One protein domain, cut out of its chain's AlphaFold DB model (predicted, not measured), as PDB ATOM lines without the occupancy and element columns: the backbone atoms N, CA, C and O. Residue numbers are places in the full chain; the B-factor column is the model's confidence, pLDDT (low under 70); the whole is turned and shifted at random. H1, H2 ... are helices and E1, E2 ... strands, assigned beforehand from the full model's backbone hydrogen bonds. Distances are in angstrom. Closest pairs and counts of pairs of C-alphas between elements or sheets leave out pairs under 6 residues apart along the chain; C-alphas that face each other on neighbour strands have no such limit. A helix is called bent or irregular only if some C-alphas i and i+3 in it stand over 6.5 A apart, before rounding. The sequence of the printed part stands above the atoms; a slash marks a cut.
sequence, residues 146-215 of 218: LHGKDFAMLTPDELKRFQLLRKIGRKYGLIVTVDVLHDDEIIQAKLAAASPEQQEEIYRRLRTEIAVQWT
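Overview. This is residues 146 to 215 of the 218 residues of an uncharacterized protein of Escherichia coli (UniProt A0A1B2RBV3). A ribbon of two antiparallel strands, E1 and E2, runs through the domain, with H1 packed on E1 toward one end and the helix pair H2 and H3 toward the other, H2 outermost. The printed part has 70 residues, with three named helices and two named strands in the order H1, E1, H2, H3, E2. The class is mixed, helices and strands. The whole is compact and rounded, with a radius of gyration of the C-alphas of 11.9 A and spans of 32 by 24 by 20 A.

Arrangement. Residues 146 to 155 precede H1, residues 156 to 172, which has a kink of 45 degrees near residue 166. H1 is irregular: C-alphas 167 and 170 are 7.3 A apart. The closest C-alphas of H1 and E1, residues 174 to 180, are those of Arg 166 and Val 176, 5.8 A apart. H2, residues 185 to 193, and H3, residues 196 to 205, are close but not clearly touching, with Leu 191 and Gln 199 having the closest C-alphas, 5.8 A apart. They run opposite ways at a shallow tilt of 30 degrees. H1 is apart from both. E2, residues 208 to 214, is antiparallel to E1, at 157 degrees; N 177 and O 211 are within hydrogen-bond range at 2.9 A. Every O i to N i+4 pair is within hydrogen-bond range in H2 and H3, and 10 of 13 in H1.

Along the chain. H1 begins at C-alpha 156, (52.469, 22.334, 54.711), and is 23.7 A long. E1 measures 19.1 A, H2 12.5 A, H3 14.7 A and E2 19.5 A, E2 ending at C-alpha 214, (44.631, 24.917, 32.198).

Size, cuts and confidence. The C-alphas farthest apart, Tyr 172 and Ile 186, are 32.5 A apart. The printed part has no cut, and the four links between named elements are tight. Mean pLDDT of the printed part is 79.2; residues 182 to 184 and 215 are under 70.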
ATOM      1  N   LEU A 146      51.526  18.948  41.928       82.56
ATOM      2  CA  LEU A 146      50.268  19.014  42.689       82.56
ATOM      3  C   LEU A 146      49.169  18.137  42.085       82.56
ATOM      4  O   LEU A 146      48.408  17.533  42.831       82.56
ATOM      5  N   HIS A 147      49.076  18.059  40.755       82.19
ATOM      6  CA  HIS A 147      48.031  17.272  40.100       82.19
ATOM      7  C   HIS A 147      48.110  15.784  40.476       82.19
ATOM      8  O   HIS A 147      49.195  15.202  40.454       82.19
ATOM      9  N   GLY A 148      46.968  15.182  40.819       79.06
ATOM     10  CA  GLY A 148      46.856  13.771  41.200       79.06
ATOM     11  C   GLY A 148      47.338  13.459  42.618       79.06
ATOM     12  O   GLY A 148      47.340  12.297  43.017       79.06
ATOM     13  N   LYS A 149      47.756  14.461  43.406       84.50
ATOM     14  CA  LYS A 149      48.059  14.243  44.824       84.50
ATOM     15  C   LYS A 149      46.790  14.148  45.651       84.50
ATOM     16  O   LYS A 149      45.858  14.925  45.450       84.50
ATOM     17  N   ASP A 150      46.825  13.255  46.635       85.25
ATOM     18  CA  ASP A 150      45.817  13.194  47.686       85.25
ATOM     19  C   ASP A 150      45.871  14.478  48.523       85.25
ATOM     20  O   ASP A 150      46.910  14.819  49.104       85.25
ATOM     21  N   PHE A 151      44.749  15.198  48.580       85.25
ATOM     22  CA  PHE A 151      44.645  16.456  49.315       85.25
ATOM     23  C   PHE A 151      44.955  16.279  50.807       85.25
ATOM     24  O   PHE A 151      45.549  17.161  51.437       85.25
ATOM     25  N   ALA A 152      44.595  15.130  51.386       83.88
ATOM     26  CA  ALA A 152      44.854  14.838  52.792       83.88
ATOM     27  C   ALA A 152      46.355  14.709  53.097       83.88
ATOM     28  O   ALA A 152      46.779  15.019  54.213       83.88
ATOM     29  N   MET A 153      47.149  14.310  52.098       86.31
ATOM     30  CA  MET A 153      48.580  14.012  52.213       86.31
ATOM     31  C   MET A 153      49.491  15.181  51.816       86.31
ATOM     32  O   MET A 153      50.710  15.015  51.779       86.31
ATOM     33  N   LEU A 154      48.939  16.365  51.530       83.94
ATOM     34  CA  LEU A 154      49.763  17.531  51.221       83.94
ATOM     35  C   LEU A 154      50.618  17.947  52.416       83.94
ATOM     36  O   LEU A 154      50.126  18.151  53.532       83.94
ATOM     37  N   THR A 155      51.899  18.175  52.148       87.44
ATOM     38  CA  THR A 155      52.805  18.841  53.086       87.44
ATOM     39  C   THR A 155      52.362  20.292  53.335       87.44
ATOM     40  O   THR A 155      51.642  20.880  52.518       87.44
ATOM     41  N   PRO A 156      52.807  20.936  54.433       85.38
ATOM     42  CA  PRO A 156      52.469  22.334  54.711       85.38
ATOM     43  C   PRO A 156      52.833  23.298  53.573       85.38
ATOM     44  O   PRO A 156      52.113  24.266  53.326       85.38
ATOM     45  N   ASP A 157      53.929  23.031  52.860       81.50
ATOM     46  CA  ASP A 157      54.363  23.860  51.737       81.50
ATOM     47  C   ASP A 157      53.510  23.629  50.487       81.50
ATOM     48  O   ASP A 157      53.151  24.587  49.803       81.50
ATOM     49  N   GLU A 158      53.111  22.388  50.209       82.94
ATOM     50  CA  GLU A 158      52.194  22.075  49.107       82.94
ATOM     51  C   GLU A 158      50.795  22.638  49.348       82.94
ATOM     52  O   GLU A 158      50.185  23.166  48.420       82.94
ATOM     53  N   LEU A 159      50.315  22.613  50.595       84.69
ATOM     54  CA  LEU A 159      49.048  23.238  50.969       84.69
ATOM     55  C   LEU A 159      49.081  24.755  50.727       84.69
ATOM     56  O   LEU A 159      48.153  25.303  50.131       84.69
ATOM     57  N   LYS A 160      50.171  25.435  51.110       84.44
ATOM     58  CA  LYS A 160      50.359  26.868  50.811       84.44
ATOM     59  C   LYS A 160      50.373  27.136  49.307       84.44
ATOM     60  O   LYS A 160      49.748  28.099  48.861       84.44
ATOM     61  N   ARG A 161      51.058  26.297  48.517       82.75
ATOM     62  CA  ARG A 161      51.074  26.402  47.044       82.75
ATOM     63  C   ARG A 161      49.670  26.231  46.471       82.75
ATOM     64  O   ARG A 161      49.238  27.072  45.689       82.75
ATOM     65  N   PHE A 162      48.930  25.213  46.905       86.38
ATOM     66  CA  PHE A 162      47.542  24.982  46.503       86.38
ATOM     67  C   PHE A 162      46.638  26.189  46.807       86.38
ATOM     68  O   PHE A 162      45.927  26.669  45.921       86.38
ATOM     69  N   GLN A 163      46.697  26.735  48.026       85.06
ATOM     70  CA  GLN A 163      45.896  27.900  48.426       85.06
ATOM     71  C   GLN A 163      46.250  29.148  47.612       85.06
ATOM     72  O   GLN A 163      45.362  29.871  47.146       85.06
ATOM     73  N   LEU A 164      47.546  29.384  47.388       82.81
ATOM     74  CA  LEU A 164      48.022  30.471  46.540       82.81
ATOM     75  C   LEU A 164      47.477  30.328  45.114       82.81
ATOM     76  O   LEU A 164      46.915  31.283  44.579       82.81
ATOM     77  N   LEU A 165      47.569  29.133  44.528       84.50
ATOM     78  CA  LEU A 165      47.081  28.845  43.179       84.50
ATOM     79  C   LEU A 165      45.560  28.964  43.057       84.50
ATOM     80  O   LEU A 165      45.089  29.509  42.062       84.50
ATOM     81  N   ARG A 166      44.769  28.569  44.064       83.50
ATOM     82  CA  ARG A 166      43.317  28.840  44.062       83.50
ATOM     83  C   ARG A 166      43.009  30.335  44.040       83.50
ATOM     84  O   ARG A 166      42.043  30.746  43.398       83.50
ATOM     85  N   LYS A 167      43.823  31.148  44.719       83.56
ATOM     86  CA  LYS A 167      43.635  32.601  44.804       83.56
ATOM     87  C   LYS A 167      44.028  33.323  43.515       83.56
ATOM     88  O   LYS A 167      43.306  34.222  43.090       83.56
ATOM     89  N   ILE A 168      45.167  32.969  42.916       77.81
ATOM     90  CA  ILE A 168      45.742  33.724  41.787       77.81
ATOM     91  C   ILE A 168      45.643  33.003  40.442       77.81
ATOM     92  O   ILE A 168      45.665  33.665  39.410       77.81
ATOM     93  N   GLY A 169      45.506  31.676  40.432       73.75
ATOM     94  CA  GLY A 169      45.592  30.836  39.233       73.75
ATOM     95  C   GLY A 169      44.568  31.203  38.165       73.75
ATOM     96  O   GLY A 169      44.918  31.292  36.991       73.75
ATOM     97  N   ARG A 170      43.341  31.560  38.569       78.19
ATOM     98  CA  ARG A 170      42.273  31.957  37.633       78.19
ATOM     99  C   ARG A 170      42.657  33.146  36.749       78.19
ATOM    100  O   ARG A 170      42.250  33.193  35.595       78.19
ATOM    101  N   LYS A 171      43.476  34.079  37.254       76.88
ATOM    102  CA  LYS A 171      43.987  35.224  36.477       76.88
ATOM    103  C   LYS A 171      44.853  34.781  35.289       76.88
ATOM    104  O   LYS A 171      44.974  35.513  34.313       76.88
ATOM    105  N   TYR A 172      45.453  33.600  35.387       70.25
ATOM    106  CA  TYR A 172      46.384  33.034  34.415       70.25
ATOM    107  C   TYR A 172      45.775  31.872  33.623       70.25
ATOM    108  O   TYR A 172      46.513  31.122  32.992       70.25
ATOM    109  N   GLY A 173      44.448  31.697  33.673       70.81
ATOM    110  CA  GLY A 173      43.777  30.577  33.014       70.81
ATOM    111  C   GLY A 173      44.045  29.229  33.687       70.81
ATOM    112  O   GLY A 173      43.954  28.194  33.040       70.81
ATOM    113  N   LEU A 174      44.396  29.224  34.975       79.12
ATOM    114  CA  LEU A 174      44.573  28.007  35.756       79.12
ATOM    115  C   LEU A 174      43.382  27.784  36.695       79.12
ATOM    116  O   LEU A 174      43.047  28.637  37.524       79.12
ATOM    117  N   ILE A 175      42.792  26.598  36.614       81.88
ATOM    118  CA  ILE A 175      41.782  26.095  37.539       81.88
ATOM    119  C   ILE A 175      42.427  25.007  38.397       81.88
ATOM    120  O   ILE A 175      42.940  24.018  37.885       81.88
ATOM    121  N   VAL A 176      42.401  25.201  39.716       83.25
ATOM    122  CA  VAL A 176      42.840  24.201  40.693       83.25
ATOM    123  C   VAL A 176      41.649  23.831  41.566       83.25
ATOM    124  O   VAL A 176      41.099  24.696  42.259       83.25
ATOM    125  N   THR A 177      41.242  22.568  41.507       84.56
ATOM    126  CA  THR A 177      40.113  21.996  42.251       84.56
ATOM    127  C   THR A 177      40.552  20.774  43.047       84.56
ATOM    128  O   THR A 177      41.660  20.263  42.887       84.56
ATOM    129  N   VAL A 178      39.687  20.354  43.967       83.25
ATOM    130  CA  VAL A 178      39.810  19.080  44.673       83.25
ATOM    131  C   VAL A 178      38.669  18.214  44.174       83.25
ATOM    132  O   VAL A 178      37.506  18.553  44.391       83.25
ATOM    133  N   ASP A 179      39.013  17.139  43.485       81.25
ATOM    134  CA  ASP A 179      38.068  16.183  42.939       81.25
ATOM    135  C   ASP A 179      37.842  15.089  43.983       81.25
ATOM    136  O   ASP A 179      38.783  14.514  44.541       81.25
ATOM    137  N   VAL A 180      36.577  14.815  44.290       78.31
ATOM    138  CA  VAL A 180      36.201  13.741  45.211       78.31
ATOM    139  C   VAL A 180      36.070  12.460  44.396       78.31
ATOM    140  O   VAL A 180      35.237  12.373  43.502       78.31
ATOM    141  N   LEU A 181      36.891  11.450  44.697       70.19
ATOM    142  CA  LEU A 181      36.929  10.213  43.908       70.19
ATOM    143  C   LEU A 181      35.678   9.342  44.093       70.19
ATOM    144  O   LEU A 181      35.466   8.411  43.322       70.19
ATOM    145  N   HIS A 182      34.911   9.565  45.160       67.00
ATOM    146  CA  HIS A 182      33.655   8.876  45.461       67.00
ATOM    147  C   HIS A 182      32.618   9.947  45.786       67.00
ATOM    148  O   HIS A 182      32.539  10.427  46.919       67.00
ATOM    149  N   ASP A 183      31.918  10.379  44.744       66.12
ATOM    150  CA  ASP A 183      31.027  11.524  44.789       66.12
ATOM    151  C   ASP A 183      29.569  11.074  44.927       66.12
ATOM    152  O   ASP A 183      28.978  10.564  43.979       66.12
ATOM    153  N   ASP A 184      29.003  11.260  46.119       68.75
ATOM    154  CA  ASP A 184      27.581  11.035  46.391       68.75
ATOM    155  C   ASP A 184      26.885  12.391  46.602       68.75
ATOM    156  O   ASP A 184      27.469  13.318  47.171       68.75
ATOM    157  N   GLU A 185      25.603  12.512  46.235       71.75
ATOM    158  CA  GLU A 185      24.829  13.773  46.307       71.75
ATOM    159  C   GLU A 185      24.875  14.453  47.694       71.75
ATOM    160  O   GLU A 185      24.852  15.680  47.814       71.75
ATOM    161  N   ILE A 186      25.009  13.659  48.761       73.75
ATOM    162  CA  ILE A 186      25.129  14.128  50.148       73.75
ATOM    163  C   ILE A 186      26.438  14.902  50.373       73.75
ATOM    164  O   ILE A 186      26.465  15.872  51.136       73.75
ATOM    165  N   ILE A 187      27.533  14.474  49.745       73.25
ATOM    166  CA  ILE A 187      28.848  15.111  49.860       73.25
ATOM    167  C   ILE A 187      28.841  16.440  49.104       73.25
ATOM    168  O   ILE A 187      29.251  17.453  49.673       73.25
ATOM    169  N   GLN A 188      28.282  16.474  47.891       71.00
ATOM    170  CA  GLN A 188      28.137  17.709  47.111       71.00
ATOM    171  C   GLN A 188      27.296  18.760  47.840       71.00
ATOM    172  O   GLN A 188      27.698  19.920  47.937       71.00
ATOM    173  N   ALA A 189      26.171  18.357  48.438       76.38
ATOM    174  CA  ALA A 189      25.337  19.261  49.228       76.38
ATOM    175  C   ALA A 189      26.083  19.830  50.452       76.38
ATOM    176  O   ALA A 189      25.958  21.016  50.762       76.38
ATOM    177  N   LYS A 190      26.902  19.009  51.128       76.06
ATOM    178  CA  LYS A 190      27.745  19.456  52.252       76.06
ATOM    179  C   LYS A 190      28.844  20.416  51.807       76.06
ATOM    180  O   LYS A 190      29.083  21.401  52.497       76.06
ATOM    181  N   LEU A 191      29.490  20.156  50.672       78.38
ATOM    182  CA  LEU A 191      30.524  21.032  50.117       78.38
ATOM    183  C   LEU A 191      29.947  22.379  49.669       78.38
ATOM    184  O   LEU A 191      30.549  23.415  49.947       78.38
ATOM    185  N   ALA A 192      28.767  22.382  49.045       77.62
ATOM    186  CA  ALA A 192      28.083  23.598  48.607       77.62
ATOM    187  C   ALA A 192      27.664  24.510  49.776       77.62
ATOM    188  O   ALA A 192      27.652  25.730  49.626       77.62
ATOM    189  N   ALA A 193      27.344  23.928  50.935       79.94
ATOM    190  CA  ALA A 193      26.939  24.661  52.135       79.94
ATOM    191  C   ALA A 193      28.110  25.065  53.059       79.94
ATOM    192  O   ALA A 193      27.903  25.830  54.002       79.94
ATOM    193  N   ALA A 194      29.319  24.546  52.825       79.06
ATOM    194  CA  ALA A 194      30.474  24.718  53.705       79.06
ATOM    195  C   ALA A 194      31.298  25.979  53.385       79.06
ATOM    196  O   ALA A 194      31.479  26.352  52.223       79.06
ATOM    197  N   SER A 195      31.866  26.608  54.421       79.62
ATOM    198  CA  SER A 195      32.887  27.652  54.256       79.62
ATOM    199  C   SER A 195      34.183  27.074  53.655       79.62
ATOM    200  O   SER A 195      34.398  25.862  53.725       79.62
ATOM    201  N   PRO A 196      35.095  27.895  53.101       75.62
ATOM    202  CA  PRO A 196      36.358  27.400  52.543       75.62
ATOM    203  C   PRO A 196      37.186  26.554  53.524       75.62
ATOM    204  O   PRO A 196      37.748  25.541  53.124       75.62
ATOM    205  N   GLU A 197      37.214  26.925  54.806       75.88
ATOM    206  CA  GLU A 197      37.923  26.170  55.853       75.88
ATOM    207  C   GLU A 197      37.240  24.825  56.143       75.88
ATOM    208  O   GLU A 197      37.902  23.797  56.277       75.88
ATOM    209  N   GLN A 198      35.905  24.810  56.176       78.94
ATOM    210  CA  GLN A 198      35.117  23.591  56.369       78.94
ATOM    211  C   GLN A 198      35.218  22.649  55.164       78.94
ATOM    212  O   GLN A 198      35.263  21.433  55.336       78.94
ATOM    213  N   GLN A 199      35.298  23.190  53.945       78.25
ATOM    214  CA  GLN A 199      35.536  22.410  52.731       78.25
ATOM    215  C   GLN A 199      36.885  21.687  52.796       78.25
ATOM    216  O   GLN A 199      36.937  20.498  52.499       78.25
ATOM    217  N   GLU A 200      37.957  22.355  53.235       77.38
ATOM    218  CA  GLU A 200      39.268  21.710  53.405       77.38
ATOM    219  C   GLU A 200      39.223  20.566  54.431       77.38
ATOM    220  O   GLU A 200      39.811  19.507  54.200       77.38
ATOM    221  N   GLU A 201      38.496  20.733  55.538       77.81
ATOM    222  CA  GLU A 201      38.308  19.670  56.534       77.81
ATOM    223  C   GLU A 201      37.507  18.483  55.974       77.81
ATOM    224  O   GLU A 201      37.838  17.325  56.244       77.81
ATOM    225  N   ILE A 202      36.485  18.754  55.156       78.25
ATOM    226  CA  ILE A 202      35.716  17.721  54.451       78.25
ATOM    227  C   ILE A 202      36.619  16.976  53.459       78.25
ATOM    228  O   ILE A 202      36.638  15.746  53.472       78.25
ATOM    229  N   TYR A 203      37.422  17.686  52.661       80.19
ATOM    230  CA  TYR A 203      38.342  17.071  51.700       80.19
ATOM    231  C   TYR A 203      39.395  16.186  52.371       80.19
ATOM    232  O   TYR A 203      39.681  15.110  51.862       80.19
ATOM    233  N   ARG A 204      39.918  16.571  53.543       77.12
ATOM    234  CA  ARG A 204      40.882  15.746  54.303       77.12
ATOM    235  C   ARG A 204      40.305  14.427  54.818       77.12
ATOM    236  O   ARG A 204      41.066  13.510  55.111       77.12
ATOM    237  N   ARG A 205      38.985  14.343  54.997       77.31
ATOM    238  CA  ARG A 205      38.295  13.131  55.476       77.31
ATOM    239  C   ARG A 205      37.864  12.206  54.344       77.31
ATOM    240  O   ARG A 205      37.554  11.046  54.600       77.31
ATOM    241  N   LEU A 206      37.805  12.724  53.123       78.44
ATOM    242  CA  LEU A 206      37.362  12.004  51.940       78.44
ATOM    243  C   LEU A 206      38.557  11.592  51.090       78.44
ATOM    244  O   LEU A 206      39.609  12.227  51.108       78.44
ATOM    245  N   ARG A 207      38.377  10.540  50.292       76.56
ATOM    246  CA  ARG A 207      39.367  10.171  49.286       76.56
ATOM    247  C   ARG A 207      39.273  11.170  48.135       76.56
ATOM    248  O   ARG A 207      38.306  11.146  47.369       76.56
ATOM    249  N   THR A 208      40.235  12.079  48.062       81.38
ATOM    250  CA  THR A 208      40.221  13.214  47.136       81.38
ATOM    251  C   THR A 208      41.537  13.323  46.390       81.38
ATOM    252  O   THR A 208      42.571  12.889  46.886       81.38
ATOM    253  N   GLU A 209      41.504  13.918  45.205       85.69
ATOM    254  CA  GLU A 209      42.694  14.215  44.411       85.69
ATOM    255  C   GLU A 209      42.675  15.670  43.952       85.69
ATOM    256  O   GLU A 209      41.626  16.250  43.686       85.69
ATOM    257  N   ILE A 210      43.848  16.289  43.851       85.00
ATOM    258  CA  ILE A 210      43.950  17.638  43.295       85.00
ATOM    259  C   ILE A 210      43.897  17.568  41.771       85.00
ATOM    260  O   ILE A 210      44.789  17.015  41.116       85.00
ATOM    261  N   ALA A 211      42.910  18.237  41.193       81.06
ATOM    262  CA  ALA A 211      42.848  18.486  39.765       81.06
ATOM    263  C   ALA A 211      43.427  19.863  39.436       81.06
ATOM    264  O   ALA A 211      43.054  20.886  40.010       81.06
ATOM    265  N   VAL A 212      44.371  19.881  38.498       80.44
ATOM    266  CA  VAL A 212      44.997  21.096  37.974       80.44
ATOM    267  C   VAL A 212      44.702  21.126  36.483       80.44
ATOM    268  O   VAL A 212      45.163  20.260  35.743       80.44
ATOM    269  N   GLN A 213      43.922  22.106  36.040       79.62
ATOM    270  CA  GLN A 213      43.481  22.236  34.655       79.62
ATOM    271  C   GLN A 213      43.815  23.625  34.117       79.62
ATOM    272  O   GLN A 213      43.545  24.640  34.757       79.62
ATOM    273  N   TRP A 214      44.379  23.671  32.914       72.56
ATOM    274  CA  TRP A 214      44.631  24.917  32.198       72.56
ATOM    275  C   TRP A 214      43.490  25.170  31.220       72.56
ATOM    276  O   TRP A 214      43.230  24.360  30.331       72.56
ATOM    277  N   THR A 215      42.792  26.287  31.382       69.25
ATOM    278  CA  THR A 215      41.791  26.735  30.416       69.25
ATOM    279  C   THR A 215      42.492  27.390  29.242       69.25
ATOM    280  O   THR A 215      43.271  28.325  29.434       69.25
TER     281      THR A 215